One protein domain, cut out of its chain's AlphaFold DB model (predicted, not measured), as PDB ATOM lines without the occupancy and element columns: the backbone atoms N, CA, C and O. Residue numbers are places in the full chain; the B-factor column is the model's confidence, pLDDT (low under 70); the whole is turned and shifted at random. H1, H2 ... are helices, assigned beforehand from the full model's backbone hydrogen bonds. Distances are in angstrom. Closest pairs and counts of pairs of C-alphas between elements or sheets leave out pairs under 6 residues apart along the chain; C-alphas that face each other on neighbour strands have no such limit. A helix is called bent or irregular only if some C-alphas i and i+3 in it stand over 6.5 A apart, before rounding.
ATOM      1  N   ASP A 155     -35.655  35.368  -4.004       71.81
ATOM      2  CA  ASP A 155     -35.182  34.012  -3.716       71.81
ATOM      3  C   ASP A 155     -35.189  33.699  -2.213       71.81
ATOM      4  O   ASP A 155     -35.437  32.566  -1.805       71.81
ATOM      5  N   LYS A 156     -34.944  34.721  -1.386       75.81
ATOM      6  CA  LYS A 156     -34.933  34.620   0.080       75.81
ATOM      7  C   LYS A 156     -36.323  34.443   0.688       75.81
ATOM      8  O   LYS A 156     -36.439  33.980   1.819       75.81
ATOM      9  N   GLU A 157     -37.372  34.823  -0.035       80.25
ATOM     10  CA  GLU A 157     -38.757  34.754   0.428       80.25
ATOM     11  C   GLU A 157     -39.504  33.521  -0.083       80.25
ATOM     12  O   GLU A 157     -40.582  33.230   0.434       80.25
ATOM     13  N   ILE A 158     -38.949  32.776  -1.049       80.50
ATOM     14  CA  ILE A 158     -39.602  31.609  -1.667       80.50
ATOM     15  C   ILE A 158     -40.017  30.585  -0.611       80.50
ATOM     16  O   ILE A 158     -41.183  30.209  -0.548       80.50
ATOM     17  N   GLU A 159     -39.088  30.162   0.250       80.19
ATOM     18  CA  GLU A 159     -39.372  29.167   1.289       80.19
ATOM     19  C   GLU A 159     -40.474  29.652   2.238       80.19
ATOM     20  O   GLU A 159     -41.428  28.930   2.515       80.19
ATOM     21  N   LYS A 160     -40.386  30.912   2.679       81.75
ATOM     22  CA  LYS A 160     -41.369  31.512   3.581       81.75
ATOM     23  C   LYS A 160     -42.755  31.574   2.936       81.75
ATOM     24  O   LYS A 160     -43.729  31.201   3.577       81.75
ATOM     25  N   LYS A 161     -42.851  32.027   1.686       77.88
ATOM     26  CA  LYS A 161     -44.127  32.173   0.973       77.88
ATOM     27  C   LYS A 161     -44.751  30.827   0.605       77.88
ATOM     28  O   LYS A 161     -45.963  30.679   0.729       77.88
ATOM     29  N   LEU A 162     -43.938  29.823   0.263       78.81
ATOM     30  CA  LEU A 162     -44.407  28.450   0.057       78.81
ATOM     31  C   LEU A 162     -44.941  27.823   1.350       78.81
ATOM     32  O   LEU A 162     -45.990  27.190   1.330       78.81
ATOM     33  N   LEU A 163     -44.267  28.026   2.488       80.00
ATOM     34  CA  LEU A 163     -44.750  27.534   3.786       80.00
ATOM     35  C   LEU A 163     -46.029  28.247   4.254       80.00
ATOM     36  O   LEU A 163     -46.833  27.656   4.969       80.00
ATOM     37  N   LEU A 164     -46.228  29.503   3.845       78.88
ATOM     38  CA  LEU A 164     -47.451  30.269   4.108       78.88
ATOM     39  C   LEU A 164     -48.621  29.887   3.186       78.88
ATOM     40  O   LEU A 164     -49.744  30.319   3.441       78.88
ATOM     41  N   GLY A 165     -48.388  29.079   2.145       68.00
ATOM     42  CA  GLY A 165     -49.424  28.674   1.193       68.00
ATOM     43  C   GLY A 165     -49.741  29.717   0.116       68.00
ATOM     44  O   GLY A 165     -50.818  29.669  -0.478       68.00
ATOM     45  N   GLU A 166     -48.857  30.693  -0.117       69.06
ATOM     46  CA  GLU A 166     -49.083  31.738  -1.117       69.06
ATOM     47  C   GLU A 166     -48.883  31.209  -2.546       69.06
ATOM     48  O   GLU A 166     -47.946  30.467  -2.846       69.06
ATOM     49  N   SER A 167     -49.739  31.639  -3.479       66.88
ATOM     50  CA  SER A 167     -49.535  31.345  -4.900       66.88
ATOM     51  C   SER A 167     -48.412  32.222  -5.469       66.88
ATOM     52  O   SER A 167     -48.461  33.446  -5.365       66.88
ATOM     53  N   LEU A 168     -47.394  31.600  -6.068       71.69
ATOM     54  CA  LEU A 168     -46.166  32.218  -6.557       71.69
ATOM     55  C   LEU A 168     -45.944  31.832  -8.017       71.69
ATOM     56  O   LEU A 168     -46.156  30.685  -8.411       71.69
ATOM     57  N   VAL A 169     -45.432  32.778  -8.799       67.25
ATOM     58  CA  VAL A 169     -44.917  32.511 -10.143       67.25
ATOM     59  C   VAL A 169     -43.426  32.210 -10.008       67.25
ATOM     60  O   VAL A 169     -42.640  33.093  -9.675       67.25
ATOM     61  N   LEU A 170     -43.044  30.951 -10.224       68.56
ATOM     62  CA  LEU A 170     -41.659  30.491 -10.100       68.56
ATOM     63  C   LEU A 170     -40.994  30.443 -11.481       68.56
ATOM     64  O   LEU A 170     -41.492  29.772 -12.385       68.56
ATOM     65  N   THR A 171     -39.851  31.116 -11.627       67.00
ATOM     66  CA  THR A 171     -38.977  30.963 -12.808       67.00
ATOM     67  C   THR A 171     -38.343  29.565 -12.839       67.00
ATOM     68  O   THR A 171     -38.246  28.927 -11.795       67.00
ATOM     69  N   GLU A 172     -37.842  29.081 -13.981       69.88
ATOM     70  CA  GLU A 172     -37.165  27.765 -14.059       69.88
ATOM     71  C   GLU A 172     -36.019  27.617 -13.041       69.88
ATOM     72  O   GLU A 172     -35.892  26.602 -12.354       69.88
ATOM     73  N   LEU A 173     -35.213  28.671 -12.871       71.31
ATOM     74  CA  LEU A 173     -34.142  28.699 -11.872       71.31
ATOM     75  C   LEU A 173     -34.691  28.588 -10.444       71.31
ATOM     76  O   LEU A 173     -34.076  27.950  -9.589       71.31
ATOM     77  N   GLN A 174     -35.848  29.190 -10.177       72.94
ATOM     78  CA  GLN A 174     -36.518  29.106  -8.883       72.94
ATOM     79  C   GLN A 174     -37.199  27.756  -8.672       72.94
ATOM     80  O   GLN A 174     -37.171  27.251  -7.556       72.94
ATOM     81  N   GLN A 175     -37.727  27.122  -9.718       78.62
ATOM     82  CA  GLN A 175     -38.240  25.754  -9.645       78.62
ATOM     83  C   GLN A 175     -37.131  24.786  -9.222       78.62
ATOM     84  O   GLN A 175     -37.334  23.986  -8.310       78.62
ATOM     85  N   LYS A 176     -35.922  24.925  -9.788       77.69
ATOM     86  CA  LYS A 176     -34.755  24.145  -9.350       77.69
ATOM     87  C   LYS A 176     -34.421  24.389  -7.875       77.69
ATOM     88  O   LYS A 176     -34.259  23.434  -7.125       77.69
ATOM     89  N   LYS A 177     -34.424  25.651  -7.428       79.38
ATOM     90  CA  LYS A 177     -34.224  25.987  -6.005       79.38
ATOM     91  C   LYS A 177     -35.298  25.384  -5.100       79.38
ATOM     92  O   LYS A 177     -34.984  24.953  -3.999       79.38
ATOM     93  N   VAL A 178     -36.551  25.333  -5.543       82.69
ATOM     94  CA  VAL A 178     -37.645  24.696  -4.798       82.69
ATOM     95  C   VAL A 178     -37.414  23.189  -4.660       82.69
ATOM     96  O   VAL A 178     -37.608  22.645  -3.573       82.69
ATOM     97  N   LEU A 179     -36.930  22.520  -5.709       82.06
ATOM     98  CA  LEU A 179     -36.531  21.110  -5.630       82.06
ATOM     99  C   LEU A 179     -35.340  20.908  -4.678       82.06
ATOM    100  O   LEU A 179     -35.362  19.987  -3.860       82.06
ATOM    101  N   ASP A 180     -34.349  21.802  -4.706       82.44
ATOM    102  CA  ASP A 180     -33.223  21.783  -3.765       82.44
ATOM    103  C   ASP A 180     -33.686  22.001  -2.310       82.44
ATOM    104  O   ASP A 180     -33.195  21.332  -1.399       82.44
ATOM    105  N   LEU A 181     -34.677  22.873  -2.075       83.25
ATOM    106  CA  LEU A 181     -35.296  23.091  -0.759       83.25
ATOM    107  C   LEU A 181     -36.040  21.846  -0.252       83.25
ATOM    108  O   LEU A 181     -35.962  21.526   0.939       83.25
ATOM    109  N   LEU A 182     -36.722  21.107  -1.135       83.00
ATOM    110  CA  LEU A 182     -37.327  19.816  -0.786       83.00
ATOM    111  C   LEU A 182     -36.257  18.797  -0.387       83.00
ATOM    112  O   LEU A 182     -36.399  18.121   0.631       83.00
ATOM    113  N   ILE A 183     -35.159  18.717  -1.142       82.88
ATOM    114  CA  ILE A 183     -34.034  17.829  -0.825       82.88
ATOM    115  C   ILE A 183     -33.398  18.214   0.520       82.88
ATOM    116  O   ILE A 183     -33.112  17.338   1.337       82.88
ATOM    117  N   ALA A 184     -33.206  19.508   0.778       83.75
ATOM    118  CA  ALA A 184     -32.657  20.011   2.036       83.75
ATOM    119  C   ALA A 184     -33.568  19.706   3.241       83.75
ATOM    120  O   ALA A 184     -33.078  19.483   4.349       83.75
ATOM    121  N   SER A 185     -34.882  19.608   3.017       82.44
ATOM    122  CA  SER A 185     -35.888  19.298   4.043       82.44
ATOM    123  C   SER A 185     -35.981  17.799   4.392       82.44
ATOM    124  O   SER A 185     -36.897  17.385   5.099       82.44
ATOM    125  N   GLN A 186     -35.016  16.971   3.962       80.31
ATOM    126  CA  GLN A 186     -34.971  15.518   4.200       80.31
ATOM    127  C   GLN A 186     -35.155  15.096   5.663       80.31
ATOM    128  O   GLN A 186     -35.710  14.033   5.947       80.31
ATOM    129  N   ASN A 187     -34.635  15.899   6.589       78.94
ATOM    130  CA  ASN A 187     -34.628  15.585   8.014       78.94
ATOM    131  C   ASN A 187     -35.816  16.205   8.769       78.94
ATOM    132  O   ASN A 187     -35.927  16.006   9.977       78.94
ATOM    133  N   GLU A 188     -36.708  16.916   8.071       83.38
ATOM    134  CA  GLU A 188     -37.852  17.633   8.641       83.38
ATOM    135  C   GLU A 188     -39.154  17.197   7.942       83.38
ATOM    136  O   GLU A 188     -39.645  17.893   7.050       83.38
ATOM    137  N   PRO A 189     -39.747  16.048   8.337       77.00
ATOM    138  CA  PRO A 189     -40.904  15.467   7.652       77.00
ATOM    139  C   PRO A 189     -42.080  16.435   7.531       77.00
ATOM    140  O   PRO A 189     -42.645  16.575   6.454       77.00
ATOM    141  N   ASN A 190     -42.395  17.170   8.598       80.94
ATOM    142  CA  ASN A 190     -43.539  18.084   8.624       80.94
ATOM    143  C   ASN A 190     -43.352  19.257   7.650       80.94
ATOM    144  O   ASN A 190     -44.287  19.649   6.957       80.94
ATOM    145  N   LYS A 191     -42.128  19.783   7.553       81.69
ATOM    146  CA  LYS A 191     -41.784  20.856   6.617       81.69
ATOM    147  C   LYS A 191     -41.813  20.360   5.175       81.69
ATOM    148  O   LYS A 191     -42.357  21.026   4.300       81.69
ATOM    149  N   PHE A 192     -41.283  19.164   4.932       82.69
ATOM    150  CA  PHE A 192     -41.328  18.531   3.619       82.69
ATOM    151  C   PHE A 192     -42.771  18.281   3.164       82.69
ATOM    152  O   PHE A 192     -43.107  18.576   2.022       82.69
ATOM    153  N   VAL A 193     -43.639  17.787   4.054       79.75
ATOM    154  CA  VAL A 193     -45.065  17.557   3.770       79.75
ATOM    155  C   VAL A 193     -45.762  18.868   3.405       79.75
ATOM    156  O   VAL A 193     -46.499  18.911   2.423       79.75
ATOM    157  N   GLN A 194     -45.508  19.949   4.146       79.50
ATOM    158  CA  GLN A 194     -46.076  21.267   3.843       79.50
ATOM    159  C   GLN A 194     -45.623  21.790   2.476       79.50
ATOM    160  O   GLN A 194     -46.450  22.250   1.692       79.50
ATOM    161  N   LEU A 195     -44.333  21.662   2.155       81.06
ATOM    162  CA  LEU A 195     -43.794  22.086   0.863       81.06
ATOM    163  C   LEU A 195     -44.322  21.224  -0.291       81.06
ATOM    164  O   LEU A 195     -44.758  21.767  -1.300       81.06
ATOM    165  N   ILE A 196     -44.324  19.895  -0.157       81.31
ATOM    166  CA  ILE A 196     -44.735  18.986  -1.239       81.31
ATOM    167  C   ILE A 196     -46.243  19.024  -1.506       81.31
ATOM    168  O   ILE A 196     -46.675  18.719  -2.612       81.31
ATOM    169  N   SER A 197     -47.036  19.429  -0.512       76.12
ATOM    170  CA  SER A 197     -48.487  19.599  -0.648       76.12
ATOM    171  C   SER A 197     -48.872  20.934  -1.297       76.12
ATOM    172  O   SER A 197     -50.041  21.151  -1.607       76.12
ATOM    173  N   HIS A 198     -47.912  21.842  -1.503       77.94
ATOM    174  CA  HIS A 198     -48.176  23.154  -2.079       77.94
ATOM    175  C   HIS A 198     -48.475  23.057  -3.591       77.94
ATOM    176  O   HIS A 198     -47.672  22.464  -4.317       77.94
ATOM    177  N   PRO A 199     -49.533  23.704  -4.127       70.56
ATOM    178  CA  PRO A 199     -49.922  23.590  -5.541       70.56
ATOM    179  C   PRO A 199     -48.789  23.884  -6.536       70.56
ATOM    180  O   PRO A 199     -48.561  23.130  -7.478       70.56
ATOM    181  N   ASN A 200     -48.013  24.946  -6.292       72.31
ATOM    182  CA  ASN A 200     -46.878  25.301  -7.157       72.31
ATOM    183  C   ASN A 200     -45.742  24.278  -7.128       72.31
ATOM    184  O   ASN A 200     -45.030  24.148  -8.116       72.31
ATOM    185  N   VAL A 201     -45.577  23.547  -6.023       76.00
ATOM    186  CA  VAL A 201     -44.565  22.496  -5.900       76.00
ATOM    187  C   VAL A 201     -45.050  21.230  -6.591       76.00
ATOM    188  O   VAL A 201     -44.309  20.657  -7.383       76.00
ATOM    189  N   VAL A 202     -46.315  20.851  -6.378       75.44
ATOM    190  CA  VAL A 202     -46.954  19.725  -7.074       75.44
ATOM    191  C   VAL A 202     -46.825  19.880  -8.587       75.44
ATOM    192  O   VAL A 202     -46.451  18.923  -9.252       75.44
ATOM    193  N   ASN A 203     -47.039  21.081  -9.131       71.06
ATOM    194  CA  ASN A 203     -46.924  21.336 -10.571       71.06
ATOM    195  C   ASN A 203     -45.520  21.080 -11.146       71.06
ATOM    196  O   ASN A 203     -45.416  20.708 -12.311       71.06
ATOM    197  N   ILE A 204     -44.463  21.240 -10.345       72.31
ATOM    198  CA  ILE A 204     -43.069  20.990 -10.757       72.31
ATOM    199  C   ILE A 204     -42.730  19.493 -10.668       72.31
ATOM    200  O   ILE A 204     -41.826  19.005 -11.351       72.31
ATOM    201  N   LEU A 205     -43.436  18.741  -9.819       73.94
ATOM    202  CA  LEU A 205     -43.147  17.328  -9.614       73.94
ATOM    203  C   LEU A 205     -43.504  16.487 -10.852       73.94
ATOM    204  O   LEU A 205     -44.501  16.751 -11.528       73.94
ATOM    205  N   PRO A 206     -42.745  15.413 -11.116       67.81
ATOM    206  CA  PRO A 206     -43.082  14.435 -12.137       67.81
ATOM    207  C   PRO A 206     -44.422  13.754 -11.896       67.81
ATOM    208  O   PRO A 206     -44.761  13.433 -10.755       67.81
ATOM    209  N   ASN A 207     -45.139  13.443 -12.978       68.19
ATOM    210  CA  ASN A 207     -46.445  12.778 -12.910       68.19
ATOM    211  C   ASN A 207     -46.387  11.462 -12.118       68.19
ATOM    212  O   ASN A 207     -47.201  11.249 -11.224       68.19
ATOM    213  N   TYR A 208     -45.333  10.661 -12.297       68.88
ATOM    214  CA  TYR A 208     -45.138   9.431 -11.524       68.88
ATOM    215  C   TYR A 208     -44.991   9.662 -10.006       68.88
ATOM    216  O   TYR A 208     -45.299   8.773  -9.209       68.88
ATOM    217  N   LEU A 209     -44.475  10.822  -9.577       74.00
ATOM    218  CA  LEU A 209     -44.385  11.190  -8.160       74.00
ATOM    219  C   LEU A 209     -45.734  11.692  -7.650       74.00
ATOM    220  O   LEU A 209     -46.126  11.310  -6.549       74.00
ATOM    221  N   LYS A 210     -46.464  12.478  -8.452       76.19
ATOM    222  CA  LYS A 210     -47.840  12.897  -8.137       76.19
ATOM    223  C   LYS A 210     -48.729  11.679  -7.895       76.19
ATOM    224  O   LYS A 210     -49.359  11.581  -6.849       76.19
ATOM    225  N   GLU A 211     -48.698  10.712  -8.806       69.00
ATOM    226  CA  GLU A 211     -49.448   9.458  -8.699       69.00
ATOM    227  C   GLU A 211     -49.078   8.667  -7.441       69.00
ATOM    228  O   GLU A 211     -49.950   8.194  -6.720       69.00
ATOM    229  N   GLN A 212     -47.788   8.566  -7.108       70.12
ATOM    230  CA  GLN A 212     -47.356   7.881  -5.885       70.12
ATOM    231  C   GLN A 212     -47.841   8.576  -4.612       70.12
ATOM    232  O   GLN A 212     -48.195   7.895  -3.652       70.12
ATOM    233  N   LEU A 213     -47.877   9.909  -4.601       72.69
ATOM    234  CA  LEU A 213     -48.437  10.680  -3.491       72.69
ATOM    235  C   LEU A 213     -49.956  10.480  -3.375       72.69
ATOM    236  O   LEU A 213     -50.468  10.353  -2.264       72.69
ATOM    237  N   ILE A 214     -50.659  10.377  -4.505       74.75
ATOM    238  CA  ILE A 214     -52.097  10.077  -4.555       74.75
ATOM    239  C   ILE A 214     -52.383   8.675  -3.995       74.75
ATOM    240  O   ILE A 214     -53.268   8.530  -3.154       74.75
ATOM    241  N   ILE A 215     -51.587   7.665  -4.364       73.94
ATOM    242  CA  ILE A 215     -51.749   6.276  -3.896       73.94
ATOM    243  C   ILE A 215     -51.688   6.170  -2.362       73.94
ATOM    244  O   ILE A 215     -52.398   5.348  -1.772       73.94
ATOM    245  N   PHE A 216     -50.877   6.993  -1.683       72.31
ATOM    246  CA  PHE A 216     -50.849   7.017  -0.214       72.31
ATOM    247  C   PHE A 216     -52.189   7.475   0.372       72.31
ATOM    248  O   PHE A 216     -52.739   6.785   1.236       72.31
ATOM    249  N   ASN A 217     -52.753   8.562  -0.165       69.75
ATOM    250  CA  ASN A 217     -54.060   9.069   0.250       69.75
ATOM    251  C   ASN A 217     -55.182   8.058  -0.037       69.75
ATOM    252  O   ASN A 217     -56.023   7.817   0.829       69.75
ATOM    253  N   GLU A 218     -55.170   7.409  -1.205       73.12
ATOM    254  CA  GLU A 218     -56.141   6.361  -1.563       73.12
ATOM    255  C   GLU A 218     -56.040   5.122  -0.659       73.12
ATOM    256  O   GLU A 218     -57.037   4.454  -0.388       73.12
ATOM    257  N   SER A 219     -54.846   4.841  -0.135       72.38
ATOM    258  CA  SER A 219     -54.595   3.751   0.814       72.38
ATOM    259  C   SER A 219     -54.964   4.103   2.264       72.38
ATOM    260  O   SER A 219     -54.747   3.286   3.163       72.38
ATOM    261  N   GLY A 220     -55.493   5.306   2.516       69.50
ATOM    262  CA  GLY A 220     -55.847   5.790   3.853       69.50
ATOM    263  C   GLY A 220     -54.639   6.110   4.741       69.50
ATOM    264  O   GLY A 220     -54.787   6.185   5.960       69.50
ATOM    265  N   ILE A 221     -53.449   6.267   4.154       74.56
ATOM    266  CA  ILE A 221     -52.226   6.668   4.853       74.56
ATOM    267  C   ILE A 221     -52.001   8.146   4.555       74.56
ATOM    268  O   ILE A 221     -51.860   8.530   3.395       74.56
ATOM    269  N   THR A 222     -51.951   8.985   5.588       76.19
ATOM    270  CA  THR A 222     -51.656  10.405   5.375       76.19
ATOM    271  C   THR A 222     -50.230  10.571   4.843       76.19
ATOM    272  O   THR A 222     -49.325   9.806   5.187       76.19
ATOM    273  N   ILE A 223     -50.003  11.582   4.000       75.19
ATOM    274  CA  ILE A 223     -48.664  11.889   3.469       75.19
ATOM    275  C   ILE A 223     -47.667  12.131   4.621       75.19
ATOM    276  O   ILE A 223     -46.507  11.733   4.530       75.19
ATOM    277  N   GLU A 224     -48.127  12.702   5.737       76.19
ATOM    278  CA  GLU A 224     -47.332  12.901   6.953       76.19
ATOM    279  C   GLU A 224     -46.899  11.570   7.597       76.19
ATOM    280  O   GLU A 224     -45.714  11.369   7.890       76.19
ATOM    281  N   ASP A 225     -47.812  10.604   7.723       74.94
ATOM    282  CA  ASP A 225     -47.515   9.267   8.257       74.94
ATOM    283  C   ASP A 225     -46.627   8.436   7.316       74.94
ATOM    284  O   ASP A 225     -45.789   7.642   7.754       74.94
ATOM    285  N   ALA A 226     -46.777   8.613   6.000       73.19
ATOM    286  CA  ALA A 226     -45.933   7.947   5.015       73.19
ATOM    287  C   ALA A 226     -44.495   8.487   5.056       73.19
ATOM    288  O   ALA A 226     -43.536   7.714   5.026       73.19
ATOM    289  N   LEU A 227     -44.337   9.811   5.152       74.44
ATOM    290  CA  LEU A 227     -43.045  10.495   5.063       74.44
ATOM    291  C   LEU A 227     -42.291  10.584   6.397       74.44
ATOM    292  O   LEU A 227     -41.076  10.779   6.400       74.44
ATOM    293  N   THR A 228     -42.945  10.340   7.533       77.38
ATOM    294  CA  THR A 228     -42.250  10.094   8.813       77.38
ATOM    295  C   THR A 228     -41.413   8.805   8.784       77.38
ATOM    296  O   THR A 228     -40.449   8.666   9.547       77.38
ATOM    297  N   ASN A 229     -41.693   7.878   7.859       77.75
ATOM    298  CA  ASN A 229     -40.823   6.738   7.592       77.75
ATOM    299  C   ASN A 229     -39.592   7.157   6.770       77.75
ATOM    300  O   ASN A 229     -39.678   7.444   5.575       77.75
ATOM    301  N   LYS A 230     -38.408   7.077   7.393       75.25
ATOM    302  CA  LYS A 230     -37.118   7.424   6.767       75.25
ATOM    303  C   LYS A 230     -36.850   6.701   5.443       75.25
ATOM    304  O   LYS A 230     -36.204   7.274   4.572       75.25
ATOM    305  N   GLY A 231     -37.327   5.465   5.276       72.06
ATOM    306  CA  GLY A 231     -37.157   4.705   4.034       72.06
ATOM    307  C   GLY A 231     -38.011   5.244   2.886       72.06
ATOM    308  O   GLY A 231     -37.532   5.342   1.758       72.06
ATOM    309  N   VAL A 232     -39.248   5.652   3.181       74.81
ATOM    310  CA  VAL A 232     -40.164   6.253   2.200       74.81
ATOM    311  C   VAL A 232     -39.686   7.657   1.834       74.81
ATOM    312  O   VAL A 232     -39.562   7.966   0.652       74.81
ATOM    313  N   MET A 233     -39.298   8.461   2.829       74.75
ATOM    314  CA  MET A 233     -38.712   9.786   2.616       74.75
ATOM    315  C   MET A 233     -37.451   9.722   1.741       74.75
ATOM    316  O   MET A 233     -37.329  10.453   0.761       74.75
ATOM    317  N   ALA A 234     -36.530   8.796   2.030       72.00
ATOM    318  CA  ALA A 234     -35.330   8.607   1.215       72.00
ATOM    319  C   ALA A 234     -35.657   8.178  -0.227       72.00
ATOM    320  O   ALA A 234     -34.991   8.625  -1.157       72.00
ATOM    321  N   ALA A 235     -36.687   7.350  -0.434       73.50
ATOM    322  CA  ALA A 235     -37.123   6.942  -1.768       73.50
ATOM    323  C   ALA A 235     -37.721   8.109  -2.571       73.50
ATOM    324  O   ALA A 235     -37.397   8.259  -3.750       73.50
ATOM    325  N   VAL A 236     -38.542   8.956  -1.942       76.50
ATOM    326  CA  VAL A 236     -39.102  10.165  -2.572       76.50
ATOM    327  C   VAL A 236     -37.987  11.149  -2.925       76.50
ATOM    328  O   VAL A 236     -37.917  11.625  -4.053       76.50
ATOM    329  N   ILE A 237     -37.044  11.383  -2.012       75.19
ATOM    330  CA  ILE A 237     -35.917  12.295  -2.245       75.19
ATOM    331  C   ILE A 237     -34.978  11.772  -3.326       75.19
ATOM    332  O   ILE A 237     -34.498  12.556  -4.137       75.19
ATOM    333  N   ASN A 238     -34.724  10.465  -3.386       74.56
ATOM    334  CA  ASN A 238     -33.924   9.887  -4.465       74.56
ATOM    335  C   ASN A 238     -34.597  10.066  -5.833       74.56
ATOM    336  O   ASN A 238     -33.898  10.294  -6.815       74.56
ATOM    337  N   LYS A 239     -35.934  10.025  -5.899       74.19
ATOM    338  CA  LYS A 239     -36.685  10.323  -7.127       74.19
ATOM    339  C   LYS A 239     -36.616  11.804  -7.503       74.19
ATOM    340  O   LYS A 239     -36.414  12.107  -8.670       74.19
ATOM    341  N   ILE A 240     -36.688  12.709  -6.523       74.44
ATOM    342  CA  ILE A 240     -36.493  14.151  -6.748       74.44
ATOM    343  C   ILE A 240     -35.055  14.441  -7.212       74.44
ATOM    344  O   ILE A 240     -34.855  15.177  -8.167       74.44
ATOM    345  N   LYS A 241     -34.038  13.813  -6.606       71.75
ATOM    346  CA  LYS A 241     -32.626  13.938  -7.026       71.75
ATOM    347  C   LYS A 241     -32.367  13.385  -8.428       71.75
ATOM    348  O   LYS A 241     -31.494  13.887  -9.122       71.75
ATOM    349  N   ALA A 242     -33.114  12.363  -8.841       65.62
ATOM    350  CA  ALA A 242     -33.040  11.806 -10.188       65.62
ATOM    351  C   ALA A 242     -33.704  12.699 -11.257       65.62
ATOM    352  O   ALA A 242     -33.650  12.352 -12.433       65.62
ATOM    353  N   MET A 243     -34.303  13.840 -10.882       64.19
ATOM    354  CA  MET A 243     -34.862  14.819 -11.827       64.19
ATOM    355  C   MET A 243     -33.799  15.632 -12.582       64.19
ATOM    356  O   MET A 243     -34.173  16.510 -13.360       64.19
ATOM    357  N   ASP A 244     -32.500  15.385 -12.383       43.69
ATOM    358  CA  ASP A 244     -31.470  16.100 -13.137       43.69
ATOM    359  C   ASP A 244     -31.567  15.740 -14.638       43.69
ATOM    360  O   ASP A 244     -31.139  14.681 -15.095       43.69
ATOM    361  N   VAL A 245     -32.131  16.690 -15.390       41.53
ATOM    362  CA  VAL A 245     -31.961  16.926 -16.832       41.53
ATOM    363  C   VAL A 245     -32.580  15.898 -17.786       41.53
ATOM    364  O   VAL A 245     -31.907  15.380 -18.673       41.53
ATOM    365  N   LEU A 246     -33.897  15.713 -17.736       33.25
ATOM    366  CA  LEU A 246     -34.654  15.511 -18.975       33.25
ATOM    367  C   LEU A 246     -35.911  16.387 -18.925       33.25
ATOM    368  O   LEU A 246     -36.635  16.320 -17.929       33.25
TER     369      LEU A 246
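AT A GLANCE: This is residues 155 to 246 of the 317 residues of an uncharacterized protein of Colwellia sp. MB02u-10 (UniProt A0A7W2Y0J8). The longest helix, H2, makes the core with H3 and H7, which run back beside it; H1 crosses H2 and H3. H4 and H5 lie on another side of this core, and short H6 makes the corner between H5 and H7. The printed part has 92 residues with seven named helices, H1 to H7 in order, and no named strand: all helix. It is compact and rounded, with a radius of gyration of the C-alphas of 12.6 A and spans of 34 by 30 by 23 A.

IN THESE COORDINATES: H1, residues 158 to 163, begins at C-alpha 158 (-39.602, 31.609, -1.667). H2, residues 172 to 187, is 25.3 A long and irregular: C-alphas 184 and 187 are 7.7 A apart. H3 is residues 189 to 196, H4 199 to 204. H5, residues 207 to 218, is 16.2 A long; H6 is residues 223 to 227. H7, residues 230 to 241, is 15.9 A long and ends at C-alpha 241 (-32.626, 13.938, -7.026).

HOW THE PARTS SIT: H1 only just touches H2, at its residues 178 to 181 alone, with 3 pairs of C-alphas within 8 A, the closest Glu 159 and Leu 181, 7.6 A, at a steep tilt of 54 degrees. H1 touches H3, closest C-alphas Leu 163 and Leu 195, 6.3 A, only just about perpendicular at 70.0 degrees. H2, with residues 182 to 186 alone, touches H3 in a helical hairpin, closest C-alphas Ser 185 and Phe 192, 5.5 A, at a shallow tilt of 18 degrees, opposite ways. H2, with residues 179 to 186 alone, touches H7, closest C-alphas Ile 183 and Ile 237, 6.0 A, also at 18 degrees, opposite ways. The helix packing is part aligned, at these shallow tilts, and part crossed. H4 is close but not clearly touching H2, H3 and H5. H5 is close but not clearly touching H7, closest C-alphas Leu 209 and Val 236, 7.8 A. H6 touches H3, closest C-alphas Pro 189 and Leu 227, 6.0 A. H6 and H5 touch only at the corner, closest C-alphas Phe 216 and Ile 223, 6.5 A. H6 and H7 only just touch, only at the corner, with 3 pairs of C-alphas within 8 A, the closest Leu 227 and Met 233, 5.0 A. Every O i to N i+4 pair is within hydrogen-bond range in H1, H3, H6 and H7, against 10 of 12 in H2, 1 of 2 in H4 and 7 of 8 in H5.

THE WHOLE: The C-alphas farthest apart, Lys 156 and Ser 219, are 36.6 A apart. The printed part has no cut and no long link. Mean pLDDT of the printed part is 74.1; 18 residues are under 70, among them 242 to 246.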